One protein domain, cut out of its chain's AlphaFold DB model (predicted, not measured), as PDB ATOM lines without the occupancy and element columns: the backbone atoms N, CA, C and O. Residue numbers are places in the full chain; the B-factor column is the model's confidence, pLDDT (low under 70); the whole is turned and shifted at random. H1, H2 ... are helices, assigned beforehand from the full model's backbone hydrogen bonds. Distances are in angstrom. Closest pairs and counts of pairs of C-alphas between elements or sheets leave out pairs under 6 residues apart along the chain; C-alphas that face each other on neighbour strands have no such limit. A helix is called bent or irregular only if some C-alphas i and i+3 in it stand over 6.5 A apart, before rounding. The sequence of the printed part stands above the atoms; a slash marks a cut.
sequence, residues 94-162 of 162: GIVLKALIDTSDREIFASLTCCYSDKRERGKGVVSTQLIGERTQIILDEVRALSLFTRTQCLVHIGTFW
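This is residues 94 to 162 of the 162 residues of the protein "DNA-directed RNA polymerase" of Aegilops tauschii subsp. strangulata (UniProt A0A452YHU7). One long helix, H3, forms a base along the longest axis, with the shorter H2 folded alongside it in a hairpin and H1 standing on its later part, crosswise to it. H4 packs crosswise on H1 at one end of the long axis, and the long loop of residues 114 to 128 between H2 and H3 reaches to the other end. The printed part has 69 residues with four named helices, H1, H2, H3 and H4 in that order along the chain, and no named strand, and its class is all helix. The whole is loose, with a radius of gyration of the C-alphas of 13.9 A, and elongated, with spans of 41 by 24 by 18 A.

The printed part begins with helix H1, residues 94 to 100, whose first C-alpha, that of Gly 94, stands at (-42.990, -28.008, -9.114). After residues 101 to 104 comes H2, residues 105 to 113, which measures 12.1 A from first to last C-alpha; H1 measures 10.2 A. Residues 114 to 128 belong to no named element. H3 follows with residues 129 to 145; at 17 residues it is the longest helix, and it measures 23.7 A from C-alpha 129 at (-54.873, -31.699, 4.153) to C-alpha 145 at (-34.869, -35.900, -7.898). H4, residues 151 to 159, comes after residues 146 to 150 and measures 12.2 A, ending with C-alpha 159 at (-34.146, -22.911, -21.080). No helix is bent or irregular.

H1 touches H3, and their lines are about perpendicular at 78 degrees. The closest C-alphas of the two are those of Gly 94 and Ile 139, 5.7 A apart, and H3 touches H1 with residues 139 to 143 alone. H1 also touches H4, again about perpendicular at 78 degrees, with the C-alphas of Ala 99 and Arg 151 closest at 4.9 A; the two centres are 8.9 A apart. H1 and H2 are close but not clearly touching: their closest C-alphas, those of Leu 97 and Ile 108, are 7.8 A apart, and their lines are about perpendicular at 76 degrees. H2 and H3 form a helical hairpin: they touch and run opposite ways at a shallow tilt of 31 degrees. Their closest C-alphas are those of Thr 113 and Thr 129, 5.7 A apart, and their centres are 9.7 A apart. H4 is apart from H2, and it is apart from H3 too, though it follows H3 in the chain. The helix packing is mostly crossed, which means that most touching helices stand at more than a shallow tilt, but only just: 1 of the 3 touching pairs is at a shallow tilt. In the backbones of H1, H2, H3 and H4 every O i to N i+4 pair is within hydrogen-bond range.

The two C-alphas farthest apart are those of Arg 120 and Trp 162, at 43.7 A, while the first and last printed C-alphas, those of Gly 94 and Trp 162, are 19.0 A apart. Trp 162 is the chain's last residue. The printed part has no cut. The link from H2 to H3, with 15 residues, is long, and its C-alphas lie 12 to 24 A from the mean of the C-alphas. The links from H1 to H2, with 4 residues, and from H3 to H4, with 5 residues, are tight. The mean pLDDT of the printed part of this predicted model is 80.5, and 17 residues are under 70, namely residues 114 to 129 and residue 162.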
ATOM      1  N   GLY A  94     -43.947 -28.457 -10.128       92.94
ATOM      2  CA  GLY A  94     -42.990 -28.008  -9.114       92.94
ATOM      3  C   GLY A  94     -41.873 -27.121  -9.679       92.94
ATOM      4  O   GLY A  94     -41.529 -26.117  -9.059       92.94
ATOM      5  N   ILE A  95     -41.364 -27.426 -10.883       93.81
ATOM      6  CA  ILE A  95     -40.348 -26.591 -11.552       93.81
ATOM      7  C   ILE A  95     -40.944 -25.234 -11.916       93.81
ATOM      8  O   ILE A  95     -40.313 -24.204 -11.695       93.81
ATOM      9  N   VAL A  96     -42.169 -25.221 -12.448       93.88
ATOM     10  CA  VAL A  96     -42.832 -23.974 -12.849       93.88
ATOM     11  C   VAL A  96     -43.047 -23.060 -11.643       93.88
ATOM     12  O   VAL A  96     -42.746 -21.873 -11.725       93.88
ATOM     13  N   LEU A  97     -43.508 -23.605 -10.513       92.75
ATOM     14  CA  LEU A  97     -43.723 -22.829  -9.287       92.75
ATOM     15  C   LEU A  97     -42.428 -22.166  -8.797       92.75
ATOM     16  O   LEU A  97     -42.420 -20.957  -8.566       92.75
ATOM     17  N   LYS A  98     -41.325 -22.924  -8.732       92.62
ATOM     18  CA  LYS A  98     -40.009 -22.396  -8.334       92.62
ATOM     19  C   LYS A  98     -39.391 -21.434  -9.351       92.62
ATOM     20  O   LYS A  98     -38.620 -20.554  -8.982       92.62
ATOM     21  N   ALA A  99     -39.686 -21.602 -10.639       93.38
ATOM     22  CA  ALA A  99     -39.175 -20.719 -11.686       93.38
ATOM     23  C   ALA A  99     -39.871 -19.346 -11.671       93.38
ATOM     24  O   ALA A  99     -39.226 -18.313 -11.884       93.38
ATOM     25  N   LEU A 100     -41.185 -19.328 -11.414       91.25
ATOM     26  CA  LEU A 100     -41.987 -18.105 -11.415       91.25
ATOM     27  C   LEU A 100     -41.661 -17.197 -10.229       91.25
ATOM     28  O   LEU A 100     -41.524 -15.988 -10.413       91.25
ATOM     29  N   ILE A 101     -41.522 -17.767  -9.031       90.00
ATOM     30  CA  ILE A 101     -41.296 -17.017  -7.793       90.00
ATOM     31  C   ILE A 101     -40.183 -17.703  -7.003       90.00
ATOM     32  O   ILE A 101     -40.196 -18.923  -6.841       90.00
ATOM     33  N   ASP A 102     -39.241 -16.909  -6.490       88.88
ATOM     34  CA  ASP A 102     -38.209 -17.406  -5.582       88.88
ATOM     35  C   ASP A 102     -38.861 -17.814  -4.257       88.88
ATOM     36  O   ASP A 102     -39.258 -16.968  -3.459       88.88
ATOM     37  N   THR A 103     -39.091 -19.116  -4.097       88.06
ATOM     38  CA  THR A 103     -39.884 -19.693  -3.007       88.06
ATOM     39  C   THR A 103     -39.226 -20.953  -2.472       88.06
ATOM     40  O   THR A 103     -38.633 -21.743  -3.213       88.06
ATOM     41  N   SER A 104     -39.355 -21.165  -1.165       89.38
ATOM     42  CA  SER A 104     -38.885 -22.386  -0.508       89.38
ATOM     43  C   SER A 104     -39.894 -23.534  -0.645       89.38
ATOM     44  O   SER A 104     -41.106 -23.318  -0.716       89.38
ATOM     45  N   ASP A 105     -39.416 -24.783  -0.581       89.38
ATOM     46  CA  ASP A 105     -40.275 -25.982  -0.550       89.38
ATOM     47  C   ASP A 105     -41.363 -25.884   0.535       89.38
ATOM     48  O   ASP A 105     -42.496 -26.319   0.335       89.38
ATOM     49  N   ARG A 106     -41.028 -25.278   1.683       88.50
ATOM     50  CA  ARG A 106     -41.955 -25.072   2.803       88.50
ATOM     51  C   ARG A 106     -43.079 -24.103   2.446       88.50
ATOM     52  O   ARG A 106     -44.219 -24.350   2.828       88.50
ATOM     53  N   GLU A 107     -42.776 -23.012   1.751       88.44
ATOM     54  CA  GLU A 107     -43.783 -22.033   1.322       88.44
ATOM     55  C   GLU A 107     -44.710 -22.619   0.266       88.44
ATOM     56  O   GLU A 107     -45.923 -22.428   0.353       88.44
ATOM     57  N   ILE A 108     -44.161 -23.384  -0.680       88.94
ATOM     58  CA  ILE A 108     -44.949 -24.115  -1.676       88.94
ATOM     59  C   ILE A 108     -45.866 -25.121  -0.971       88.94
ATOM     60  O   ILE A 108     -47.074 -25.128  -1.209       88.94
ATOM     61  N   PHE A 109     -45.322 -25.915  -0.044       89.44
ATOM     62  CA  PHE A 109     -46.092 -26.890   0.727       89.44
ATOM     63  C   PHE A 109     -47.217 -26.235   1.533       89.44
ATOM     64  O   PHE A 109     -48.366 -26.681   1.490       89.44
ATOM     65  N   ALA A 110     -46.901 -25.153   2.248       86.25
ATOM     66  CA  ALA A 110     -47.877 -24.400   3.019       86.25
ATOM     67  C   ALA A 110     -48.960 -23.805   2.112       86.25
ATOM     68  O   ALA A 110     -50.137 -23.923   2.429       86.25
ATOM     69  N   SER A 111     -48.591 -23.226   0.970       84.75
ATOM     70  CA  SER A 111     -49.540 -22.600   0.042       84.75
ATOM     71  C   SER A 111     -50.505 -23.610  -0.575       84.75
ATOM     72  O   SER A 111     -51.690 -23.318  -0.701       84.75
ATOM     73  N   LEU A 112     -50.026 -24.809  -0.918       83.88
ATOM     74  CA  LEU A 112     -50.863 -25.868  -1.489       83.88
ATOM     75  C   LEU A 112     -51.764 -26.536  -0.442       83.88
ATOM     76  O   LEU A 112     -52.896 -26.903  -0.746       83.88
ATOM     77  N   THR A 113     -51.287 -26.658   0.797       82.25
ATOM     78  CA  THR A 113     -52.031 -27.303   1.893       82.25
ATOM     79  C   THR A 113     -53.018 -26.346   2.577       82.25
ATOM     80  O   THR A 113     -54.008 -26.782   3.167       82.25
ATOM     81  N   CYS A 114     -52.789 -25.031   2.505       68.31
ATOM     82  CA  CYS A 114     -53.687 -24.007   3.039       68.31
ATOM     83  C   CYS A 114     -54.879 -23.780   2.096       68.31
ATOM     84  O   CYS A 114     -54.937 -22.796   1.367       68.31
ATOM     85  N   CYS A 115     -55.857 -24.685   2.116       55.69
ATOM     86  CA  CYS A 115     -57.039 -24.606   1.249       55.69
ATOM     87  C   CYS A 115     -58.151 -23.665   1.765       55.69
ATOM     88  O   CYS A 115     -59.229 -23.642   1.177       55.69
ATOM     89  N   TYR A 116     -57.932 -22.906   2.847       49.81
ATOM     90  CA  TYR A 116     -58.918 -21.960   3.383       49.81
ATOM     91  C   TYR A 116     -58.295 -20.570   3.546       49.81
ATOM     92  O   TYR A 116     -57.499 -20.316   4.450       49.81
ATOM     93  N   SER A 117     -58.652 -19.671   2.637       42.62
ATOM     94  CA  SER A 117     -58.364 -18.241   2.710       42.62
ATOM     95  C   SER A 117     -59.681 -17.478   2.797       42.62
ATOM     96  O   SER A 117     -60.045 -16.715   1.906       42.62
ATOM     97  N   ASP A 118     -60.418 -17.695   3.888       41.53
ATOM     98  CA  ASP A 118     -61.400 -16.696   4.297       41.53
ATOM     99  C   ASP A 118     -60.641 -15.469   4.822       41.53
ATOM    100  O   ASP A 118     -59.555 -15.592   5.395       41.53
ATOM    101  N   LYS A 119     -61.180 -14.272   4.593       46.19
ATOM    102  CA  LYS A 119     -60.501 -12.969   4.744       46.19
ATOM    103  C   LYS A 119     -60.013 -12.640   6.167       46.19
ATOM    104  O   LYS A 119     -59.553 -11.522   6.390       46.19
ATOM    105  N   ARG A 120     -60.126 -13.553   7.134       44.34
ATOM    106  CA  ARG A 120     -59.782 -13.308   8.538       44.34
ATOM    107  C   ARG A 120     -58.717 -14.235   9.118       44.34
ATOM    108  O   ARG A 120     -57.909 -13.717   9.875       44.34
ATOM    109  N   GLU A 121     -58.596 -15.510   8.735       49.09
ATOM    110  CA  GLU A 121     -57.568 -16.401   9.312       49.09
ATOM    111  C   GLU A 121     -57.161 -17.548   8.370       49.09
ATOM    112  O   GLU A 121     -57.990 -18.153   7.692       49.09
ATOM    113  N   ARG A 122     -55.860 -17.886   8.358       50.25
ATOM    114  CA  ARG A 122     -55.312 -19.071   7.671       50.25
ATOM    115  C   ARG A 122     -55.598 -20.329   8.503       50.25
ATOM    116  O   ARG A 122     -54.726 -20.811   9.223       50.25
ATOM    117  N   GLY A 123     -56.821 -20.846   8.433       49.84
ATOM    118  CA  GLY A 123     -57.213 -22.087   9.108       49.84
ATOM    119  C   GLY A 123     -56.810 -23.343   8.324       49.84
ATOM    120  O   GLY A 123     -57.095 -23.457   7.132       49.84
ATOM    121  N   LYS A 124     -56.173 -24.321   8.986       49.91
ATOM    122  CA  LYS A 124     -55.974 -25.675   8.433       49.91
ATOM    123  C   LYS A 124     -57.297 -26.448   8.500       49.91
ATOM    124  O   LYS A 124     -57.706 -26.863   9.579       49.91
ATOM    125  N   GLY A 125     -57.957 -26.667   7.361       51.59
ATOM    126  CA  GLY A 125     -59.070 -27.621   7.266       51.59
ATOM    127  C   GLY A 125     -58.573 -29.049   7.517       51.59
ATOM    128  O   GLY A 125     -57.568 -29.449   6.953       51.59
ATOM    129  N   VAL A 126     -59.232 -29.815   8.384       50.72
ATOM    130  CA  VAL A 126     -58.624 -30.993   9.042       50.72
ATOM    131  C   VAL A 126     -58.643 -32.283   8.197       50.72
ATOM    132  O   VAL A 126     -57.898 -33.210   8.490       50.72
ATOM    133  N   VAL A 127     -59.445 -32.362   7.125       48.88
ATOM    134  CA  VAL A 127     -59.715 -33.647   6.434       48.88
ATOM    135  C   VAL A 127     -59.137 -33.722   5.012       48.88
ATOM    136  O   VAL A 127     -58.724 -34.789   4.569       48.88
ATOM    137  N   SER A 128     -59.023 -32.601   4.294       52.50
ATOM    138  CA  SER A 128     -58.437 -32.565   2.942       52.50
ATOM    139  C   SER A 128     -56.911 -32.401   2.935       52.50
ATOM    140  O   SER A 128     -56.277 -32.600   1.901       52.50
ATOM    141  N   THR A 129     -56.298 -32.056   4.070       64.00
ATOM    142  CA  THR A 129     -54.873 -31.699   4.153       64.00
ATOM    143  C   THR A 129     -53.923 -32.875   4.017       64.00
ATOM    144  O   THR A 129     -52.826 -32.674   3.509       64.00
ATOM    145  N   GLN A 130     -54.298 -34.084   4.447       78.94
ATOM    146  CA  GLN A 130     -53.371 -35.219   4.396       78.94
ATOM    147  C   GLN A 130     -53.153 -35.699   2.959       78.94
ATOM    148  O   GLN A 130     -52.015 -35.733   2.500       78.94
ATOM    149  N   LEU A 131     -54.236 -35.955   2.216       82.69
ATOM    150  CA  LEU A 131     -54.145 -36.350   0.808       82.69
ATOM    151  C   LEU A 131     -53.424 -35.278  -0.019       82.69
ATOM    152  O   LEU A 131     -52.527 -35.593  -0.793       82.69
ATOM    153  N   ILE A 132     -53.787 -34.003   0.152       83.62
ATOM    154  CA  ILE A 132     -53.136 -32.894  -0.563       83.62
ATOM    155  C   ILE A 132     -51.663 -32.773  -0.154       83.62
ATOM    156  O   ILE A 132     -50.812 -32.532  -1.011       83.62
ATOM    157  N   GLY A 133     -51.345 -32.990   1.124       87.25
ATOM    158  CA  GLY A 133     -49.981 -33.000   1.644       87.25
ATOM    159  C   GLY A 133     -49.121 -34.080   0.989       87.25
ATOM    160  O   GLY A 133     -48.045 -33.767   0.490       87.25
ATOM    161  N   GLU A 134     -49.618 -35.315   0.899       90.44
ATOM    162  CA  GLU A 134     -48.935 -36.425   0.218       90.44
ATOM    163  C   GLU A 134     -48.685 -36.110  -1.264       90.44
ATOM    164  O   GLU A 134     -47.572 -36.266  -1.761       90.44
ATOM    165  N   ARG A 135     -49.689 -35.585  -1.984       91.44
ATOM    166  CA  ARG A 135     -49.515 -35.178  -3.394       91.44
ATOM    167  C   ARG A 135     -48.516 -34.039  -3.548       91.44
ATOM    168  O   ARG A 135     -47.723 -34.029  -4.486       91.44
ATOM    169  N   THR A 136     -48.519 -33.100  -2.610       91.00
ATOM    170  CA  THR A 136     -47.570 -31.988  -2.610       91.00
ATOM    171  C   THR A 136     -46.145 -32.470  -2.354       91.00
ATOM    172  O   THR A 136     -45.224 -31.997  -3.015       91.00
ATOM    173  N   GLN A 137     -45.953 -33.442  -1.456       92.62
ATOM    174  CA  GLN A 137     -44.651 -34.080  -1.248       92.62
ATOM    175  C   GLN A 137     -44.146 -34.740  -2.529       92.62
ATOM    176  O   GLN A 137     -43.028 -34.454  -2.935       92.62
ATOM    177  N   ILE A 138     -44.995 -35.495  -3.237       94.38
ATOM    178  CA  ILE A 138     -44.632 -36.123  -4.521       94.38
ATOM    179  C   ILE A 138     -44.146 -35.081  -5.542       94.38
ATOM    180  O   ILE A 138     -43.141 -35.296  -6.218       94.38
ATOM    181  N   ILE A 139     -44.826 -33.935  -5.638       93.56
ATOM    182  CA  ILE A 139     -44.429 -32.838  -6.535       93.56
ATOM    183  C   ILE A 139     -43.066 -32.253  -6.138       93.56
ATOM    184  O   ILE A 139     -42.248 -31.957  -7.009       93.56
ATOM    185  N   LEU A 140     -42.816 -32.055  -4.842       93.19
ATOM    186  CA  LEU A 140     -41.549 -31.503  -4.349       93.19
ATOM    187  C   LEU A 140     -40.394 -32.498  -4.505       93.19
ATOM    188  O   LEU A 140     -39.302 -32.106  -4.918       93.19
ATOM    189  N   ASP A 141     -40.637 -33.777  -4.240       93.81
ATOM    190  CA  ASP A 141     -39.642 -34.838  -4.376       93.81
ATOM    191  C   ASP A 141     -39.247 -35.060  -5.839       93.81
ATOM    192  O   ASP A 141     -38.078 -35.304  -6.122       93.81
ATOM    193  N   GLU A 142     -40.166 -34.862  -6.788       93.06
ATOM    194  CA  GLU A 142     -39.842 -34.869  -8.218       93.06
ATOM    195  C   GLU A 142     -38.833 -33.768  -8.589       93.06
ATOM    196  O   GLU A 142     -37.887 -34.005  -9.341       93.06
ATOM    197  N   VAL A 143     -38.990 -32.566  -8.032       91.56
ATOM    198  CA  VAL A 143     -38.047 -31.461  -8.261       91.56
ATOM    199  C   VAL A 143     -36.692 -31.747  -7.606       91.56
ATOM    200  O   VAL A 143     -35.648 -31.452  -8.193       91.56
ATOM    201  N   ARG A 144     -36.692 -32.362  -6.417       91.88
ATOM    202  CA  ARG A 144     -35.463 -32.788  -5.727       91.88
ATOM    203  C   ARG A 144     -34.731 -33.893  -6.478       91.88
ATOM    204  O   ARG A 144     -33.509 -33.842  -6.555       91.88
ATOM    205  N   ALA A 145     -35.453 -34.840  -7.075       92.62
ATOM    206  CA  ALA A 145     -34.869 -35.900  -7.898       92.62
ATOM    207  C   ALA A 145     -34.116 -35.334  -9.115       92.62
ATOM    208  O   ALA A 145     -33.105 -35.891  -9.534       92.62
ATOM    209  N   LEU A 146     -34.557 -34.185  -9.636       89.25
ATOM    210  CA  LEU A 146     -33.879 -33.452 -10.707       89.25
ATOM    211  C   LEU A 146     -32.737 -32.547 -10.210       89.25
ATOM    212  O   LEU A 146     -32.098 -31.877 -11.016       89.25
ATOM    213  N   SER A 147     -32.459 -32.524  -8.901       91.06
ATOM    214  CA  SER A 147     -31.434 -31.680  -8.267       91.06
ATOM    215  C   SER A 147     -31.598 -30.176  -8.545       91.06
ATOM    216  O   SER A 147     -30.617 -29.435  -8.612       91.06
ATOM    217  N   LEU A 148     -32.845 -29.710  -8.702       89.38
ATOM    218  CA  LEU A 148     -33.173 -28.302  -8.944       89.38
ATOM    219  C   LEU A 148     -33.630 -27.630  -7.644       89.38
ATOM    220  O   LEU A 148     -34.752 -27.831  -7.169       89.38
ATOM    221  N   PHE A 149     -32.768 -26.802  -7.060       86.50
ATOM    222  CA  PHE A 149     -33.033 -26.175  -5.762       86.50
ATOM    223  C   PHE A 149     -33.342 -24.689  -5.880       86.50
ATOM    224  O   PHE A 149     -34.227 -24.202  -5.180       86.50
ATOM    225  N   THR A 150     -32.652 -23.983  -6.776       89.75
ATOM    226  CA  THR A 150     -32.784 -22.530  -6.924       89.75
ATOM    227  C   THR A 150     -33.662 -22.146  -8.109       89.75
ATOM    228  O   THR A 150     -33.789 -22.884  -9.094       89.75
ATOM    229  N   ARG A 151     -34.230 -20.937  -8.052       92.69
ATOM    230  CA  ARG A 151     -34.986 -20.349  -9.166       92.69
ATOM    231  C   ARG A 151     -34.165 -20.302 -10.455       92.69
ATOM    232  O   ARG A 151     -34.662 -20.678 -11.514       92.69
ATOM    233  N   THR A 152     -32.900 -19.891 -10.370       92.38
ATOM    234  CA  THR A 152     -32.005 -19.792 -11.534       92.38
ATOM    235  C   THR A 152     -31.775 -21.152 -12.185       92.38
ATOM    236  O   THR A 152     -31.856 -21.255 -13.404       92.38
ATOM    237  N   GLN A 153     -31.569 -22.209 -11.394       92.19
ATOM    238  CA  GLN A 153     -31.441 -23.572 -11.921       92.19
ATOM    239  C   GLN A 153     -32.714 -24.019 -12.649       92.19
ATOM    240  O   GLN A 153     -32.629 -24.566 -13.745       92.19
ATOM    241  N   CYS A 154     -33.892 -23.736 -12.083       92.31
ATOM    242  CA  CYS A 154     -35.169 -24.060 -12.722       92.31
ATOM    243  C   CYS A 154     -35.351 -23.308 -14.050       92.31
ATOM    244  O   CYS A 154     -35.795 -23.901 -15.031       92.31
ATOM    245  N   LEU A 155     -34.978 -22.025 -14.109       92.88
ATOM    246  CA  LEU A 155     -35.043 -21.223 -15.336       92.88
ATOM    247  C   LEU A 155     -34.078 -21.732 -16.410       92.88
ATOM    248  O   LEU A 155     -34.480 -21.861 -17.564       92.88
ATOM    249  N   VAL A 156     -32.840 -22.066 -16.036       93.50
ATOM    250  CA  VAL A 156     -31.854 -22.655 -16.956       93.50
ATOM    251  C   VAL A 156     -32.354 -23.997 -17.486       93.50
ATOM    252  O   VAL A 156     -32.295 -24.232 -18.687       93.50
ATOM    253  N   HIS A 157     -32.921 -24.840 -16.620       91.38
ATOM    254  CA  HIS A 157     -33.502 -26.120 -17.020       91.38
ATOM    255  C   HIS A 157     -34.694 -25.949 -17.972       91.38
ATOM    256  O   HIS A 157     -34.800 -26.667 -18.956       91.38
ATOM    257  N   ILE A 158     -35.575 -24.972 -17.738       91.00
ATOM    258  CA  ILE A 158     -36.639 -24.643 -18.702       91.00
ATOM    259  C   ILE A 158     -36.027 -24.153 -20.024       91.00
ATOM    260  O   ILE A 158     -36.524 -24.501 -21.093       91.00
ATOM    261  N   GLY A 159     -34.934 -23.392 -19.948       90.56
ATOM    262  CA  GLY A 159     -34.146 -22.911 -21.080       90.56
ATOM    263  C   GLY A 159     -33.678 -24.016 -22.026       90.56
ATOM    264  O   GLY A 159     -33.727 -23.826 -23.233       90.56
ATOM    265  N   THR A 160     -33.300 -25.190 -21.510       87.44
ATOM    266  CA  THR A 160     -32.804 -26.299 -22.346       87.44
ATOM    267  C   THR A 160     -33.883 -26.973 -23.192       87.44
ATOM    268  O   THR A 160     -33.558 -27.779 -24.058       87.44
ATOM    269  N   PHE A 161     -35.167 -26.702 -22.936       78.12
ATOM    270  CA  PHE A 161     -36.263 -27.241 -23.747       78.12
ATOM    271  C   PHE A 161     -36.526 -26.432 -25.020       78.12
ATOM    272  O   PHE A 161     -37.367 -26.854 -25.817       78.12
ATOM    273  N   TRP A 162     -35.845 -25.299 -25.209       69.44
ATOM    274  CA  TRP A 162     -35.993 -24.399 -26.353       69.44
ATOM    275  C   TRP A 162     -34.848 -24.573 -27.334       69.44
ATOM    276  O   TRP A 162     -35.194 -24.849 -28.503       69.44
TER     277      TRP A 162